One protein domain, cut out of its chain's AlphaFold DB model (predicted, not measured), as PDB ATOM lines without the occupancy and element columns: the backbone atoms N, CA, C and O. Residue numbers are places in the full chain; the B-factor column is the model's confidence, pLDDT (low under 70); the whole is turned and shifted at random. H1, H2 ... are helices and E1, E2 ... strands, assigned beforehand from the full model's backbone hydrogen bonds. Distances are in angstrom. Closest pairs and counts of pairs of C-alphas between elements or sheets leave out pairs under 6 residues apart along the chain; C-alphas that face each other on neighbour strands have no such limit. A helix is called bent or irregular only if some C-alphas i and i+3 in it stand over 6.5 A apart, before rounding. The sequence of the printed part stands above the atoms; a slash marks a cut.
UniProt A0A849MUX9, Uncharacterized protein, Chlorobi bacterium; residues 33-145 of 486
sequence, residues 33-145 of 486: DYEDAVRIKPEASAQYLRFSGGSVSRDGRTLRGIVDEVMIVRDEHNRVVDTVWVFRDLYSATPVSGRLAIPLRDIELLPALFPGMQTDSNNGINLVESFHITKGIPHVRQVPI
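AT A GLANCE: This is residues 33 to 145 of the 486 residues of an uncharacterized protein of Chlorobi bacterium (UniProt A0A849MUX9). One antiparallel sheet of six strands, strongly twisted and bent across its long strand E2, forms the body, with helix H1 packed beside the first half of E2 and the short helix H2 grazing the sheet elsewhere. The long hairpin E2 and E3 reaches to one end of the domain, and the loop between E5 and E6 reaches to the other. The printed part has 113 residues, with the order E1 H1 E2 E3 E4 H2 E5 E6 along the chain and the order E4 E3 E2 E1 E5 E6 across the sheet. The class is mixed, helices and strands, though under half of the residues are in named elements. The whole is compact, with a radius of gyration of the C-alphas of 14.3 A and spans of 41 by 39 by 29 A.

IN THESE COORDINATES: E1, residues 36 to 39, begins at C-alpha 36 (-19.777, 2.038, -22.525). H1, residues 42 to 51, is 15.6 A long and irregular, with C-alphas 43 and 46 7.3 A apart. E2, residues 62 to 74, measures 27.0 A and bends by 99 degrees at residue 65. E3, residues 80 to 89, measures 25.8 A. E4 is residues 100 to 103, H2 residues 110 to 113, and E5 residues 127 to 130. E6, residues 140 to 142, ends at C-alpha 142 (-19.718, 0.628, -33.591).

HOW THE PARTS SIT: E2 pairs staggered, with E1 over residues 62 to 65 and with E3 over residues 65 to 74. Between E1 and E2, N 38 and O 63 are 2.9 A apart. In the hairpin E2 and E3, N 68 and O 86 are 2.8 A apart. E2, E3 and E4 form a meander, each strand the antiparallel neighbour of the one before; N 102 and O 85 are 2.9 A apart. On the other side of E1, N 37 and O 129 of E5 are 2.9 A apart. In the hairpin E5 and E6, N 128 and O 141 are 3.0 A apart. H1 is on the sheet at a height over the sheet of 8.7 A, near E2, and only just over none of the strands, with 2 of its C-alphas falling on E1. H2 only grazes the sheet; its closest C-alpha to E5 is that of Leu 110, 6.7 A from that of Leu 127. H1 and H2 are apart. In H1, 1 of 6 O i to N i+4 pairs and 3 of 7 O i to N i+3 pairs are within hydrogen-bond range; H2 is too short for an O i to N i+4 pair.

THE WHOLE: The two C-alphas farthest apart, those of His 77 and Lys 135, are 46.5 A from each other. The printed part has no cut. The link from H2 to E5, 13 residues, is long. The mean pLDDT of the printed part is 84.5, with residues 51 to 58, 93 to 98 and 134 to 138 under 70.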
ATOM      1  N   ASP A  33     -25.440  -6.568 -21.982       70.38
ATOM      2  CA  ASP A  33     -24.130  -7.207 -22.211       70.38
ATOM      3  C   ASP A  33     -22.950  -6.223 -22.356       70.38
ATOM      4  O   ASP A  33     -21.793  -6.643 -22.415       70.38
ATOM      5  N   TYR A  34     -23.217  -4.914 -22.412       80.44
ATOM      6  CA  TYR A  34     -22.211  -3.884 -22.661       80.44
ATOM      7  C   TYR A  34     -22.383  -2.683 -21.728       80.44
ATOM      8  O   TYR A  34     -23.488  -2.173 -21.542       80.44
ATOM      9  N   GLU A  35     -21.257  -2.211 -21.195       90.38
ATOM     10  CA  GLU A  35     -21.120  -0.928 -20.508       90.38
ATOM     11  C   GLU A  35     -20.094  -0.081 -21.273       90.38
ATOM     12  O   GLU A  35     -18.930  -0.471 -21.427       90.38
ATOM     13  N   ASP A  36     -20.542   1.067 -21.761       92.50
ATOM     14  CA  ASP A  36     -19.777   2.038 -22.525       92.50
ATOM     15  C   ASP A  36     -19.257   3.166 -21.627       92.50
ATOM     16  O   ASP A  36     -19.933   3.601 -20.685       92.50
ATOM     17  N   ALA A  37     -18.076   3.683 -21.965       92.12
ATOM     18  CA  ALA A  37     -17.528   4.893 -21.372       92.12
ATOM     19  C   ALA A  37     -17.605   6.052 -22.376       92.12
ATOM     20  O   ALA A  37     -16.973   6.039 -23.431       92.12
ATOM     21  N   VAL A  38     -18.377   7.082 -22.037       93.50
ATOM     22  CA  VAL A  38     -18.473   8.313 -22.828       93.50
ATOM     23  C   VAL A  38     -17.595   9.370 -22.177       93.50
ATOM     24  O   VAL A  38     -17.898   9.853 -21.085       93.50
ATOM     25  N   ARG A  39     -16.493   9.722 -22.839       93.75
ATOM     26  CA  ARG A  39     -15.574  10.766 -22.377       93.75
ATOM     27  C   ARG A  39     -16.108  12.133 -22.768       93.75
ATOM     28  O   ARG A  39     -16.312  12.419 -23.944       93.75
ATOM     29  N   ILE A  40     -16.337  12.966 -21.769       94.75
ATOM     30  CA  ILE A  40     -16.825  14.328 -21.914       94.75
ATOM     31  C   ILE A  40     -15.633  15.277 -21.867       94.75
ATOM     32  O   ILE A  40     -14.792  15.189 -20.966       94.75
ATOM     33  N   LYS A  41     -15.591  16.219 -22.811       96.00
ATOM     34  CA  LYS A  41     -14.560  17.254 -22.848       96.00
ATOM     35  C   LYS A  41     -14.549  18.066 -21.545       96.00
ATOM     36  O   LYS A  41     -15.620  18.340 -20.992       96.00
ATOM     37  N   PRO A  42     -13.381  18.504 -21.046       94.75
ATOM     38  CA  PRO A  42     -13.281  19.227 -19.778       94.75
ATOM     39  C   PRO A  42     -14.229  20.429 -19.671       94.75
ATOM     40  O   PRO A  42     -14.889  20.593 -18.645       94.75
ATOM     41  N   GLU A  43     -14.358  21.218 -20.738       95.19
ATOM     42  CA  GLU A  43     -15.233  22.391 -20.826       95.19
ATOM     43  C   GLU A  43     -16.728  22.066 -20.693       95.19
ATOM     44  O   GLU A  43     -17.503  22.911 -20.248       95.19
ATOM     45  N   ALA A  44     -17.129  20.836 -21.019       94.31
ATOM     46  CA  ALA A  44     -18.512  20.375 -20.984       94.31
ATOM     47  C   ALA A  44     -18.810  19.514 -19.739       94.31
ATOM     48  O   ALA A  44     -19.953  19.154 -19.494       94.31
ATOM     49  N   SER A  45     -17.818  19.177 -18.911       92.25
ATOM     50  CA  SER A  45     -17.989  18.256 -17.770       92.25
ATOM     51  C   SER A  45     -18.964  18.758 -16.690       92.25
ATOM     52  O   SER A  45     -19.729  17.979 -16.119       92.25
ATOM     53  N   ALA A  46     -19.004  20.073 -16.444       88.06
ATOM     54  CA  ALA A  46     -19.816  20.673 -15.383       88.06
ATOM     55  C   ALA A  46     -21.334  20.495 -15.589       88.06
ATOM     56  O   ALA A  46     -22.069  20.341 -14.612       88.06
ATOM     57  N   GLN A  47     -21.814  20.480 -16.840       88.69
ATOM     58  CA  GLN A  47     -23.235  20.232 -17.140       88.69
ATOM     59  C   GLN A  47     -23.631  18.776 -16.864       88.69
ATOM     60  O   GLN A  47     -24.754  18.528 -16.425       88.69
ATOM     61  N   TYR A  48     -22.705  17.824 -17.031       85.81
ATOM     62  CA  TYR A  48     -22.996  16.404 -16.831       85.81
ATOM     63  C   TYR A  48     -22.793  15.916 -15.391       85.81
ATOM     64  O   TYR A  48     -23.294  14.854 -15.025       85.81
ATOM     65  N   LEU A  49     -22.163  16.725 -14.532       82.81
ATOM     66  CA  LEU A  49     -22.034  16.461 -13.093       82.81
ATOM     67  C   LEU A  49     -23.397  16.395 -12.372       82.81
ATOM     68  O   LEU A  49     -23.532  15.791 -11.315       82.81
ATOM     69  N   ARG A  50     -24.448  17.001 -12.934       71.31
ATOM     70  CA  ARG A  50     -25.801  16.928 -12.352       71.31
ATOM     71  C   ARG A  50     -26.458  15.561 -12.543       71.31
ATOM     72  O   ARG A  50     -27.327  15.200 -11.757       71.31
ATOM     73  N   PHE A  51     -26.025  14.799 -13.548       66.06
ATOM     74  CA  PHE A  51     -26.543  13.460 -13.835       66.06
ATOM     75  C   PHE A  51     -25.806  12.360 -13.059       66.06
ATOM     76  O   PHE A  51     -26.202  11.202 -13.099       66.06
ATOM     77  N   SER A  52     -24.769  12.694 -12.285       62.69
ATOM     78  CA  SER A  52     -24.050  11.736 -11.440       62.69
ATOM     79  C   SER A  52     -24.658  11.530 -10.049       62.69
ATOM     80  O   SER A  52     -23.935  11.240  -9.097       62.69
ATOM     81  N   GLY A  53     -25.975  11.689  -9.904       54.88
ATOM     82  CA  GLY A  53     -26.674  11.489  -8.635       54.88
ATOM     83  C   GLY A  53     -26.661  10.021  -8.201       54.88
ATOM     84  O   GLY A  53     -27.537   9.255  -8.586       54.88
ATOM     85  N   GLY A  54     -25.670   9.624  -7.400       61.41
ATOM     86  CA  GLY A  54     -25.537   8.274  -6.852       61.41
ATOM     87  C   GLY A  54     -24.280   8.098  -5.993       61.41
ATOM     88  O   GLY A  54     -23.433   8.982  -5.916       61.41
ATOM     89  N   SER A  55     -24.141   6.936  -5.343       51.06
ATOM     90  CA  SER A  55     -22.986   6.563  -4.499       51.06
ATOM     91  C   SER A  55     -21.686   6.308  -5.278       51.06
ATOM     92  O   SER A  55     -20.644   6.040  -4.680       51.06
ATOM     93  N   VAL A  56     -21.729   6.392  -6.609       62.31
ATOM     94  CA  VAL A  56     -20.564   6.253  -7.483       62.31
ATOM     95  C   VAL A  56     -20.003   7.647  -7.743       62.31
ATOM     96  O   VAL A  56     -20.627   8.447  -8.434       62.31
ATOM     97  N   SER A  57     -18.824   7.939  -7.189       57.88
ATOM     98  CA  SER A  57     -18.084   9.173  -7.474       57.88
ATOM     99  C   SER A  57     -17.832   9.285  -8.981       57.88
ATOM    100  O   SER A  57     -17.065   8.500  -9.541       57.88
ATOM    101  N   ARG A  58     -18.510  10.224  -9.646       69.75
ATOM    102  CA  ARG A  58     -18.259  10.593 -11.045       69.75
ATOM    103  C   ARG A  58     -17.801  12.047 -11.064       69.75
ATOM    104  O   ARG A  58     -18.401  12.896 -10.415       69.75
ATOM    105  N   ASP A  59     -16.757  12.333 -11.826       74.75
ATOM    106  CA  ASP A  59     -16.176  13.671 -11.982       74.75
ATOM    107  C   ASP A  59     -16.809  14.473 -13.138       74.75
ATOM    108  O   ASP A  59     -16.336  15.555 -13.481       74.75
ATOM    109  N   GLY A  60     -17.866  13.939 -13.764       80.19
ATOM    110  CA  GLY A  60     -18.518  14.522 -14.943       80.19
ATOM    111  C   GLY A  60     -17.708  14.394 -16.240       80.19
ATOM    112  O   GLY A  60     -18.194  14.810 -17.289       80.19
ATOM    113  N   ARG A  61     -16.498  13.815 -16.200       89.56
ATOM    114  CA  ARG A  61     -15.611  13.667 -17.367       89.56
ATOM    115  C   ARG A  61     -15.761  12.327 -18.069       89.56
ATOM    116  O   ARG A  61     -15.416  12.215 -19.237       89.56
ATOM    117  N   THR A  62     -16.247  11.306 -17.372       91.00
ATOM    118  CA  THR A  62     -16.565  10.005 -17.972       91.00
ATOM    119  C   THR A  62     -17.947   9.560 -17.516       91.00
ATOM    120  O   THR A  62     -18.176   9.355 -16.322       91.00
ATOM    121  N   LEU A  63     -18.871   9.406 -18.461       90.00
ATOM    122  CA  LEU A  63     -20.196   8.848 -18.208       90.00
ATOM    123  C   LEU A  63     -20.182   7.347 -18.479       90.00
ATOM    124  O   LEU A  63     -19.566   6.883 -19.436       90.00
ATOM    125  N   ARG A  64     -20.858   6.598 -17.609       89.69
ATOM    126  CA  ARG A  64     -20.913   5.135 -17.621       89.69
ATOM    127  C   ARG A  64     -22.334   4.684 -17.913       89.69
ATOM    128  O   ARG A  64     -23.237   5.005 -17.139       89.69
ATOM    129  N   GLY A  65     -22.543   3.994 -19.024       91.12
ATOM    130  CA  GLY A  65     -23.888   3.659 -19.484       91.12
ATOM    131  C   GLY A  65     -23.878   2.909 -20.802       91.12
ATOM    132  O   GLY A  65     -22.982   2.110 -21.039       91.12
ATOM    133  N   ILE A  66     -24.871   3.151 -21.651       92.31
ATOM    134  CA  ILE A  66     -24.981   2.528 -22.974       92.31
ATOM    135  C   ILE A  66     -25.259   3.612 -23.996       92.31
ATOM    136  O   ILE A  66     -26.199   4.386 -23.831       92.31
ATOM    137  N   VAL A  67     -24.483   3.651 -25.068       94.62
ATOM    138  CA  VAL A  67     -24.806   4.444 -26.252       94.62
ATOM    139  C   VAL A  67     -25.660   3.579 -27.176       94.62
ATOM    140  O   VAL A  67     -25.175   2.605 -27.756       94.62
ATOM    141  N   ASP A  68     -26.944   3.905 -27.285       93.25
ATOM    142  CA  ASP A  68     -27.893   3.167 -28.122       93.25
ATOM    143  C   ASP A  68     -27.584   3.415 -29.615       93.25
ATOM    144  O   ASP A  68     -27.439   2.470 -30.389       93.25
ATOM    145  N   GLU A  69     -27.436   4.684 -30.011       95.31
ATOM    146  CA  GLU A  69     -27.228   5.108 -31.404       95.31
ATOM    147  C   GLU A  69     -26.627   6.524 -31.505       95.31
ATOM    148  O   GLU A  69     -26.633   7.296 -30.539       95.31
ATOM    149  N   VAL A  70     -26.139   6.882 -32.698       95.81
ATOM    150  CA  VAL A  70     -25.854   8.275 -33.083       95.81
ATOM    151  C   VAL A  70     -27.050   8.821 -33.852       95.81
ATOM    152  O   VAL A  70     -27.394   8.288 -34.904       95.81
ATOM    153  N   MET A  71     -27.646   9.906 -33.370       93.56
ATOM    154  CA  MET A  71     -28.791  10.556 -34.002       93.56
ATOM    155  C   MET A  71     -28.361  11.875 -34.649       93.56
ATOM    156  O   MET A  71     -27.767  12.736 -33.996       93.56
ATOM    157  N   ILE A  72     -28.677  12.042 -35.935       92.44
ATOM    158  CA  ILE A  72     -28.496  13.312 -36.651       92.44
ATOM    159  C   ILE A  72     -29.774  14.138 -36.475       92.44
ATOM    160  O   ILE A  72     -30.814  13.815 -37.046       92.44
ATOM    161  N   VAL A  73     -29.702  15.201 -35.677       85.44
ATOM    162  CA  VAL A  73     -30.822  16.106 -35.399       85.44
ATOM    163  C   VAL A  73     -30.949  17.102 -36.543       85.44
ATOM    164  O   VAL A  73     -29.989  17.795 -36.893       85.44
ATOM    165  N   ARG A  74     -32.144  17.189 -37.125       85.88
ATOM    166  CA  ARG A  74     -32.451  18.086 -38.240       85.88
ATOM    167  C   ARG A  74     -33.570  19.055 -37.871       85.88
ATOM    168  O   ARG A  74     -34.401  18.729 -37.030       85.88
ATOM    169  N   ASP A  75     -33.567  20.242 -38.470       81.00
ATOM    170  CA  ASP A  75     -34.659  21.208 -38.324       81.00
ATOM    171  C   ASP A  75     -35.843  20.876 -39.247       81.00
ATOM    172  O   ASP A  75     -35.791  19.953 -40.061       81.00
ATOM    173  N   GLU A  76     -36.902  21.684 -39.161       81.44
ATOM    174  CA  GLU A  76     -38.098  21.598 -40.016       81.44
ATOM    175  C   GLU A  76     -37.791  21.704 -41.523       81.44
ATOM    176  O   GLU A  76     -38.595  21.291 -42.355       81.44
ATOM    177  N   HIS A  77     -36.619  22.228 -41.894       83.88
ATOM    178  CA  HIS A  77     -36.160  22.374 -43.276       83.88
ATOM    179  C   HIS A  77     -35.161  21.274 -43.673       83.88
ATOM    180  O   HIS A  77     -34.465  21.405 -44.684       83.88
ATOM    181  N   ASN A  78     -35.069  20.192 -42.888       82.25
ATOM    182  CA  ASN A  78     -34.175  19.051 -43.090       82.25
ATOM    183  C   ASN A  78     -32.667  19.391 -43.020       82.25
ATOM    184  O   ASN A  78     -31.810  18.604 -43.448       82.25
ATOM    185  N   ARG A  79     -32.303  20.554 -42.470       83.88
ATOM    186  CA  ARG A  79     -30.905  20.962 -42.274       83.88
ATOM    187  C   ARG A  79     -30.381  20.345 -40.987       83.88
ATOM    188  O   ARG A  79     -31.080  20.335 -39.982       83.88
ATOM    189  N   VAL A  80     -29.149  19.837 -41.009       85.12
ATOM    190  CA  VAL A  80     -28.510  19.269 -39.811       85.12
ATOM    191  C   VAL A  80     -28.262  20.388 -38.801       85.12
ATOM    192  O   VAL A  80     -27.513  21.320 -39.086       85.12
ATOM    193  N   VAL A  81     -28.908  20.288 -37.642       86.12
ATOM    194  CA  VAL A  81     -28.771  21.221 -36.516       86.12
ATOM    195  C   VAL A  81     -27.687  20.734 -35.568       86.12
ATOM    196  O   VAL A  81     -26.846  21.519 -35.136       86.12
ATOM    197  N   ASP A  82     -27.701  19.439 -35.251       91.00
ATOM    198  CA  ASP A  82     -26.746  18.831 -34.331       91.00
ATOM    199  C   ASP A  82     -26.594  17.330 -34.610       91.00
ATOM    200  O   ASP A  82     -27.417  16.719 -35.291       91.00
ATOM    201  N   THR A  83     -25.559  16.723 -34.044       93.69
ATOM    202  CA  THR A  83     -25.390  15.267 -34.020       93.69
ATOM    203  C   THR A  83     -25.149  14.855 -32.580       93.69
ATOM    204  O   THR A  83     -24.261  15.397 -31.920       93.69
ATOM    205  N   VAL A  84     -25.932  13.904 -32.083       95.69
ATOM    206  CA  VAL A  84     -25.939  13.528 -30.666       95.69
ATOM    207  C   VAL A  84     -25.761  12.021 -30.490       95.69
ATOM    208  O   VAL A  84     -26.197  11.231 -31.325       95.69
ATOM    209  N   TRP A  85     -25.143  11.610 -29.387       96.25
ATOM    210  CA  TRP A  85     -25.205  10.237 -28.886       96.25
ATOM    211  C   TRP A  85     -26.438  10.068 -28.008       96.25
ATOM    212  O   TRP A  85     -26.646  10.839 -27.071       96.25
ATOM    213  N   VAL A  86     -27.243   9.048 -28.297       94.00
ATOM    214  CA  VAL A  86     -28.384   8.652 -27.467       94.00
ATOM    215  C   VAL A  86     -27.863   7.735 -26.364       94.00
ATOM    216  O   VAL A  86     -27.569   6.566 -26.597       94.00
ATOM    217  N   PHE A  87     -27.700   8.283 -25.166       92.69
ATOM    218  CA  PHE A  87     -27.047   7.643 -24.030       92.69
ATOM    219  C   PHE A  87     -28.051   7.231 -22.952       92.69
ATOM    220  O   PHE A  87     -28.919   8.003 -22.557       92.69
ATOM    221  N   ARG A  88     -27.913   6.021 -22.419       90.06
ATOM    222  CA  ARG A  88     -28.700   5.502 -21.300       90.06
ATOM    223  C   ARG A  88     -27.804   5.342 -20.084       90.06
ATOM    224  O   ARG A  88     -26.868   4.547 -20.107       90.06
ATOM    225  N   ASP A  89     -28.109   6.070 -19.016       87.38
ATOM    226  CA  ASP A  89     -27.344   5.976 -17.775       87.38
ATOM    227  C   ASP A  89     -27.722   4.709 -16.995       87.38
ATOM    228  O   ASP A  89     -28.876   4.531 -16.606       87.38
ATOM    229  N   LEU A  90     -26.744   3.834 -16.752       82.75
ATOM    230  CA  LEU A  90     -26.943   2.593 -15.998       82.75
ATOM    231  C   LEU A  90     -27.014   2.803 -14.478       82.75
ATOM    232  O   LEU A  90     -27.447   1.899 -13.768       82.75
ATOM    233  N   TYR A  91     -26.593   3.965 -13.967       77.50
ATOM    234  CA  TYR A  91     -26.482   4.221 -12.523       77.50
ATOM    235  C   TYR A  91     -27.323   5.402 -12.036       77.50
ATOM    236  O   TYR A  91     -27.116   5.882 -10.920       77.50
ATOM    237  N   SER A  92     -28.266   5.883 -12.845       71.38
ATOM    238  CA  SER A  92     -29.202   6.913 -12.398       71.38
ATOM    239  C   SER A  92     -30.094   6.362 -11.279       71.38
ATOM    240  O   SER A  92     -30.790   5.365 -11.461       71.38
ATOM    241  N   ALA A  93     -30.073   7.006 -10.107       59.31
ATOM    242  CA  ALA A  93     -30.913   6.639  -8.961       59.31
ATOM    243  C   ALA A  93     -32.409   6.917  -9.198       59.31
ATOM    244  O   ALA A  93     -33.267   6.404  -8.480       59.31
ATOM    245  N   THR A  94     -32.730   7.732 -10.200       58.06
ATOM    246  CA  THR A  94     -34.104   7.974 -10.628       58.06
ATOM    247  C   THR A  94     -34.441   7.006 -11.765       58.06
ATOM    248  O   THR A  94     -33.770   7.074 -12.796       58.06
ATOM    249  N   PRO A  95     -35.477   6.151 -11.641       50.78
ATOM    250  CA  PRO A  95     -35.910   5.207 -12.678       50.78
ATOM    251  C   PRO A  95     -36.624   5.921 -13.837       50.78
ATOM    252  O   PRO A  95     -37.660   5.481 -14.334       50.78
ATOM    253  N   VAL A  96     -36.093   7.063 -14.270       50.53
ATOM    254  CA  VAL A  96     -36.561   7.719 -15.478       50.53
ATOM    255  C   VAL A  96     -35.999   6.911 -16.631       50.53
ATOM    256  O   VAL A  96     -34.788   6.772 -16.786       50.53
ATOM    257  N   SER A  97     -36.890   6.424 -17.478       53.81
ATOM    258  CA  SER A  97     -36.644   5.882 -18.815       53.81
ATOM    259  C   SER A  97     -35.959   6.876 -19.779       53.81
ATOM    260  O   SER A  97     -36.133   6.787 -20.992       53.81
ATOM    261  N   GLY A  98     -35.237   7.872 -19.262       65.50
ATOM    262  CA  GLY A  98     -34.691   8.995 -19.999       65.50
ATOM    263  C   GLY A  98     -33.401   8.607 -20.699       65.50
ATOM    264  O   GLY A  98     -32.344   8.520 -20.080       65.50
ATOM    265  N   ARG A  99     -33.488   8.409 -22.011       85.06
ATOM    266  CA  ARG A  99     -32.329   8.536 -22.893       85.06
ATOM    267  C   ARG A  99     -31.849   9.991 -22.846       85.06
ATOM    268  O   ARG A  99     -32.647  10.910 -23.010       85.06
ATOM    269  N   LEU A 100     -30.560  10.195 -22.621       88.88
ATOM    270  CA  LEU A 100     -29.886  11.484 -22.672       88.88
ATOM    271  C   LEU A 100     -29.293  11.680 -24.069       88.88
ATOM    272  O   LEU A 100     -28.523  10.846 -24.530       88.88
ATOM    273  N   ALA A 101     -29.613  12.786 -24.731       92.44
ATOM    274  CA  ALA A 101     -28.939  13.183 -25.963       92.44
ATOM    275  C   ALA A 101     -27.676  13.990 -25.620       92.44
ATOM    276  O   ALA A 101     -27.781  15.100 -25.102       92.44
ATOM    277  N   ILE A 102     -26.492  13.438 -25.894       94.12
ATOM    278  CA  ILE A 102     -25.193  14.084 -25.645       94.12
ATOM    279  C   ILE A 102     -24.644  14.610 -26.980       94.12
ATOM    280  O   ILE A 102     -24.317  13.797 -27.847       94.12
ATOM    281  N   PRO A 103     -24.521  15.932 -27.191       96.19
ATOM    282  CA  PRO A 103     -23.959  16.484 -28.423       96.19
ATOM    283  C   PRO A 103     -22.532  16.003 -28.685       96.19
ATOM    284  O   PRO A 103     -21.689  16.042 -27.792       96.19
ATOM    285  N   LEU A 104     -22.215  15.633 -29.932       95.75
ATOM    286  CA  LEU A 104     -20.860  15.209 -30.312       95.75
ATOM    287  C   LEU A 104     -19.803  16.279 -30.007       95.75
ATOM    288  O   LEU A 104     -18.649  15.953 -29.738       95.75
ATOM    289  N   ARG A 105     -20.187  17.564 -30.023       95.50
ATOM    290  CA  ARG A 105     -19.290  18.669 -29.653       95.50
ATOM    291  C   ARG A 105     -18.795  18.592 -28.206       95.50
ATOM    292  O   ARG A 105     -17.716  19.121 -27.944       95.50
ATOM    293  N   ASP A 106     -19.516  17.901 -27.328       96.12
ATOM    294  CA  ASP A 106     -19.188  17.744 -25.909       96.12
ATOM    295  C   ASP A 106     -18.380  16.467 -25.626       96.12
ATOM    296  O   ASP A 106     -17.896  16.282 -24.511       96.12
ATOM    297  N   ILE A 107     -18.223  15.589 -26.623       96.12
ATOM    298  CA  ILE A 107     -17.610  14.263 -26.485       96.12
ATOM    299  C   ILE A 107     -16.175  14.285 -27.021       96.12
ATOM    300  O   ILE A 107     -15.880  14.863 -28.073       96.12
ATOM    301  N   GLU A 108     -15.261  13.633 -26.309       95.81
ATOM    302  CA  GLU A 108     -13.925  13.312 -26.811       95.81
ATOM    303  C   GLU A 108     -14.007  12.065 -27.703       95.81
ATOM    304  O   GLU A 108     -14.095  10.936 -27.222       95.81
ATOM    305  N   LEU A 109     -14.003  12.266 -29.023       95.31
ATOM    306  CA  LEU A 109     -14.067  11.165 -29.985       95.31
ATOM    307  C   LEU A 109     -12.793  10.307 -29.935       95.31
ATOM    308  O   LEU A 109     -11.678  10.832 -29.919       95.31
ATOM    309  N   LEU A 110     -12.946   8.982 -30.010       93.31
ATOM    310  CA  LEU A 110     -11.823   8.039 -29.941       93.31
ATOM    311  C   LEU A 110     -10.705   8.293 -30.971       93.31
ATOM    312  O   LEU A 110      -9.541   8.206 -30.578       93.31
ATOM    313  N   PRO A 111     -10.979   8.671 -32.236       94.12
ATOM    314  CA  PRO A 111      -9.913   8.978 -33.194       94.12
ATOM    315  C   PRO A 111      -9.036  10.170 -32.787       94.12
ATOM    316  O   PRO A 111      -7.873  10.234 -33.178       94.12
ATOM    317  N   ALA A 112      -9.570  11.104 -31.988       92.56
ATOM    318  CA  ALA A 112      -8.798  12.219 -31.448       92.56
ATOM    319  C   ALA A 112      -7.905  11.788 -30.270       92.56
ATOM    320  O   ALA A 112      -6.815  12.327 -30.097       92.56
ATOM    321  N   LEU A 113      -8.352  10.805 -29.481       89.25
ATOM    322  CA  LEU A 113      -7.612  10.259 -28.338       89.25
ATOM    323  C   LEU A 113      -6.542   9.239 -28.750       89.25
ATOM    324  O   LEU A 113      -5.507   9.128 -28.095       89.25
ATOM    325  N   PHE A 114      -6.775   8.516 -29.847       90.06
ATOM    326  CA  PHE A 114      -5.903   7.456 -30.351       90.06
ATOM    327  C   PHE A 114      -5.531   7.713 -31.823       90.06
ATOM    328  O   PHE A 114      -6.120   7.113 -32.729       90.06
ATOM    329  N   PRO A 115      -4.542   8.591 -32.087       89.81
ATOM    330  CA  PRO A 115      -4.069   8.857 -33.442       89.81
ATOM    331  C   PRO A 115      -3.644   7.561 -34.148       89.81
ATOM    332  O   PRO A 115      -2.865   6.778 -33.607       89.81
ATOM    333  N   GLY A 116      -4.152   7.334 -35.361       89.62
ATOM    334  CA  GLY A 116      -3.899   6.111 -36.136       89.62
ATOM    335  C   GLY A 116      -4.957   5.012 -35.978       89.62
ATOM    336  O   GLY A 116      -4.852   3.979 -36.640       89.62
ATOM    337  N   MET A 117      -5.991   5.226 -35.157       89.75
ATOM    338  CA  MET A 117      -7.180   4.371 -35.143       89.75
ATOM    339  C   MET A 117      -7.861   4.385 -36.520       89.75
ATOM    340  O   MET A 117      -8.093   5.448 -37.096       89.75
ATOM    341  N   GLN A 118      -8.186   3.205 -37.052       90.62
ATOM    342  CA  GLN A 118      -8.933   3.098 -38.305       90.62
ATOM    343  C   GLN A 118     -10.379   3.554 -38.081       90.62
ATOM    344  O   GLN A 118     -11.075   3.016 -37.221       90.62
ATOM    345  N   THR A 119     -10.824   4.541 -38.856       92.06
ATOM    346  CA  THR A 119     -12.202   5.041 -38.828       92.06
ATOM    347  C   THR A 119     -12.998   4.525 -40.015       92.06
ATOM    348  O   THR A 119     -12.449   4.252 -41.082       92.06
ATOM    349  N   ASP A 120     -14.311   4.426 -39.837       91.12
ATOM    350  CA  ASP A 120     -15.242   4.164 -40.926       91.12
ATOM    351  C   ASP A 120     -15.453   5.412 -41.812       91.12
ATOM    352  O   ASP A 120     -14.826   6.461 -41.627       91.12
ATOM    353  N   SER A 121     -16.381   5.321 -42.771       92.31
ATOM    354  CA  SER A 121     -16.784   6.446 -43.630       92.31
ATOM    355  C   SER A 121     -17.383   7.637 -42.873       92.31
ATOM    356  O   SER A 121     -17.590   8.689 -43.471       92.31
ATOM    357  N   ASN A 122     -17.707   7.479 -41.587       90.94
ATOM    358  CA  ASN A 122     -18.306   8.513 -40.751       90.94
ATOM    359  C   ASN A 122     -17.268   9.141 -39.806       90.94
ATOM    360  O   ASN A 122     -17.640   9.736 -38.799       90.94
ATOM    361  N   ASN A 123     -15.970   9.010 -40.108       93.25
ATOM    362  CA  ASN A 123     -14.865   9.540 -39.303       93.25
ATOM    363  C   ASN A 123     -14.879   9.043 -37.844       93.25
ATOM    364  O   ASN A 123     -14.370   9.721 -36.952       93.25
ATOM    365  N   GLY A 124     -15.464   7.869 -37.586       93.81
ATOM    366  CA  GLY A 124     -15.469   7.254 -36.263       93.81
ATOM    367  C   GLY A 124     -16.382   7.927 -35.232       93.81
ATOM    368  O   GLY A 124     -16.219   7.680 -34.039       93.81
ATOM    369  N   ILE A 125     -17.354   8.747 -35.653       95.44
ATOM    370  CA  ILE A 125     -18.332   9.377 -34.738       95.44
ATOM    371  C   ILE A 125     -19.236   8.368 -34.017       95.44
ATOM    372  O   ILE A 125     -19.913   8.720 -33.056       95.44
ATOM    373  N   ASN A 126     -19.284   7.131 -34.500       95.62
ATOM    374  CA  ASN A 126     -20.068   6.019 -33.975       95.62
ATOM    375  C   ASN A 126     -19.218   4.996 -33.210       95.62
ATOM    376  O   ASN A 126     -19.686   3.892 -32.949       95.62
ATOM    377  N   LEU A 127     -17.965   5.322 -32.894       95.44
ATOM    378  CA  LEU A 127     -17.074   4.443 -32.151       95.44
ATOM    379  C   LEU A 127     -17.172   4.742 -30.657       95.44
ATOM    380  O   LEU A 127     -16.937   5.871 -30.229       95.44
ATOM    381  N   VAL A 128     -17.485   3.713 -29.870       94.25
ATOM    382  CA  VAL A 128     -17.670   3.815 -28.418       94.25
ATOM    383  C   VAL A 128     -16.736   2.833 -27.716       94.25
ATOM    384  O   VAL A 128     -16.610   1.683 -28.148       94.25
ATOM    385  N   GLU A 129     -16.050   3.284 -26.662       92.38
ATOM    386  CA  GLU A 129     -15.165   2.429 -25.861       92.38
ATOM    387  C   GLU A 129     -15.958   1.705 -24.771       92.38
ATOM    388  O   GLU A 129     -16.822   2.290 -24.117       92.38
ATOM    389  N   SER A 130     -15.641   0.432 -24.538       91.06
ATOM    390  CA  SER A 130     -16.175  -0.283 -23.381       91.06
ATOM    391  C   SER A 130     -15.466   0.135 -22.091       91.06
ATOM    392  O   SER A 130     -14.236   0.205 -22.038       91.06
ATOM    393  N   PHE A 131     -16.238   0.334 -21.019       87.50
ATOM    394  CA  PHE A 131     -15.727   0.708 -19.700       87.50
ATOM    395  C   PHE A 131     -14.936  -0.420 -19.008       87.50
ATOM    396  O   PHE A 131     -14.039  -0.160 -18.208       87.50
ATOM    397  N   HIS A 132     -15.236  -1.690 -19.299       79.06
ATOM    398  CA  HIS A 132     -14.760  -2.831 -18.502       79.06
ATOM    399  C   HIS A 132     -13.311  -3.287 -18.755       79.06
ATOM    400  O   HIS A 132     -12.895  -4.317 -18.215       79.06
ATOM    401  N   ILE A 133     -12.506  -2.569 -19.543       70.56
ATOM    402  CA  ILE A 133     -11.214  -3.103 -19.999       70.56
ATOM    403  C   ILE A 133     -10.030  -2.445 -19.305       70.56
ATOM    404  O   ILE A 133      -9.703  -1.281 -19.497       70.56
ATOM    405  N   THR A 134      -9.330  -3.268 -18.530       51.44
ATOM    406  CA  THR A 134      -8.172  -2.910 -17.702       51.44
ATOM    407  C   THR A 134      -6.819  -3.216 -18.361       51.44
ATOM    408  O   THR A 134      -5.788  -3.126 -17.698       51.44
ATOM    409  N   LYS A 135      -6.767  -3.587 -19.654       53.69
ATOM    410  CA  LYS A 135      -5.523  -4.032 -20.321       53.69
ATOM    411  C   LYS A 135      -5.302  -3.422 -21.711       53.69
ATOM    412  O   LYS A 135      -5.409  -4.113 -22.715       53.69
ATOM    413  N   GLY A 136      -4.944  -2.138 -21.747       57.62
ATOM    414  CA  GLY A 136      -4.139  -1.495 -22.804       57.62
ATOM    415  C   GLY A 136      -4.730  -1.343 -24.212       57.62
ATOM    416  O   GLY A 136      -4.210  -0.534 -24.974       57.62
ATOM    417  N   ILE A 137      -5.795  -2.063 -24.565       59.75
ATOM    418  CA  ILE A 137      -6.477  -1.949 -25.857       59.75
ATOM    419  C   ILE A 137      -7.970  -1.758 -25.575       59.75
ATOM    420  O   ILE A 137      -8.598  -2.689 -25.063       59.75
ATOM    421  N   PRO A 138      -8.552  -0.579 -25.857       68.12
ATOM    422  CA  PRO A 138      -9.984  -0.383 -25.693       68.12
ATOM    423  C   PRO A 138     -10.719  -1.305 -26.668       68.12
ATOM    424  O   PRO A 138     -10.435  -1.310 -27.865       68.12
ATOM    425  N   HIS A 139     -11.665  -2.100 -26.170       86.06
ATOM    426  CA  HIS A 139     -12.621  -2.754 -27.057       86.06
ATOM    427  C   HIS A 139     -13.587  -1.680 -27.524       86.06
ATOM    428  O   HIS A 139     -14.361  -1.132 -26.736       86.06
ATOM    429  N   VAL A 140     -13.479  -1.357 -28.804       90.25
ATOM    430  CA  VAL A 140     -14.317  -0.369 -29.464       90.25
ATOM    431  C   VAL A 140     -15.437  -1.110 -30.173       90.25
ATOM    432  O   VAL A 140     -15.188  -2.099 -30.864       90.25
ATOM    433  N   ARG A 141     -16.668  -0.635 -30.013       92.75
ATOM    434  CA  ARG A 141     -17.805  -1.101 -30.810       92.75
ATOM    435  C   ARG A 141     -18.366   0.043 -31.640       92.75
ATOM    436  O   ARG A 141     -18.275   1.205 -31.249       92.75
ATOM    437  N   GLN A 142     -18.953  -0.307 -32.778       94.06
ATOM    438  CA  GLN A 142     -19.718   0.628 -33.591       94.06
ATOM    439  C   GLN A 142     -21.167   0.655 -33.107       94.06
ATOM    440  O   GLN A 142     -21.782  -0.398 -32.925       94.06
ATOM    441  N   VAL A 143     -21.706   1.852 -32.897       94.19
ATOM    442  CA  VAL A 143     -23.143   2.073 -32.702       94.19
ATOM    443  C   VAL A 143     -23.809   2.412 -34.038       94.19
ATOM    444  O   VAL A 143     -23.166   2.986 -34.924       94.19
ATOM    445  N   PRO A 144     -25.086   2.053 -34.238       94.56
ATOM    446  CA  PRO A 144     -25.799   2.440 -35.446       94.56
ATOM    447  C   PRO A 144     -25.898   3.968 -35.553       94.56
ATOM    448  O   PRO A 144     -26.035   4.670 -34.550       94.56
ATOM    449  N   ILE A 145     -25.821   4.483 -36.783       93.31
ATOM    450  CA  ILE A 145     -26.076   5.896 -37.080       93.31
ATOM    451  C   ILE A 145     -27.471   5.995 -37.672       93.31
ATOM    452  O   ILE A 145     -27.715   5.549 -38.795       93.31
TER     453      ILE A 145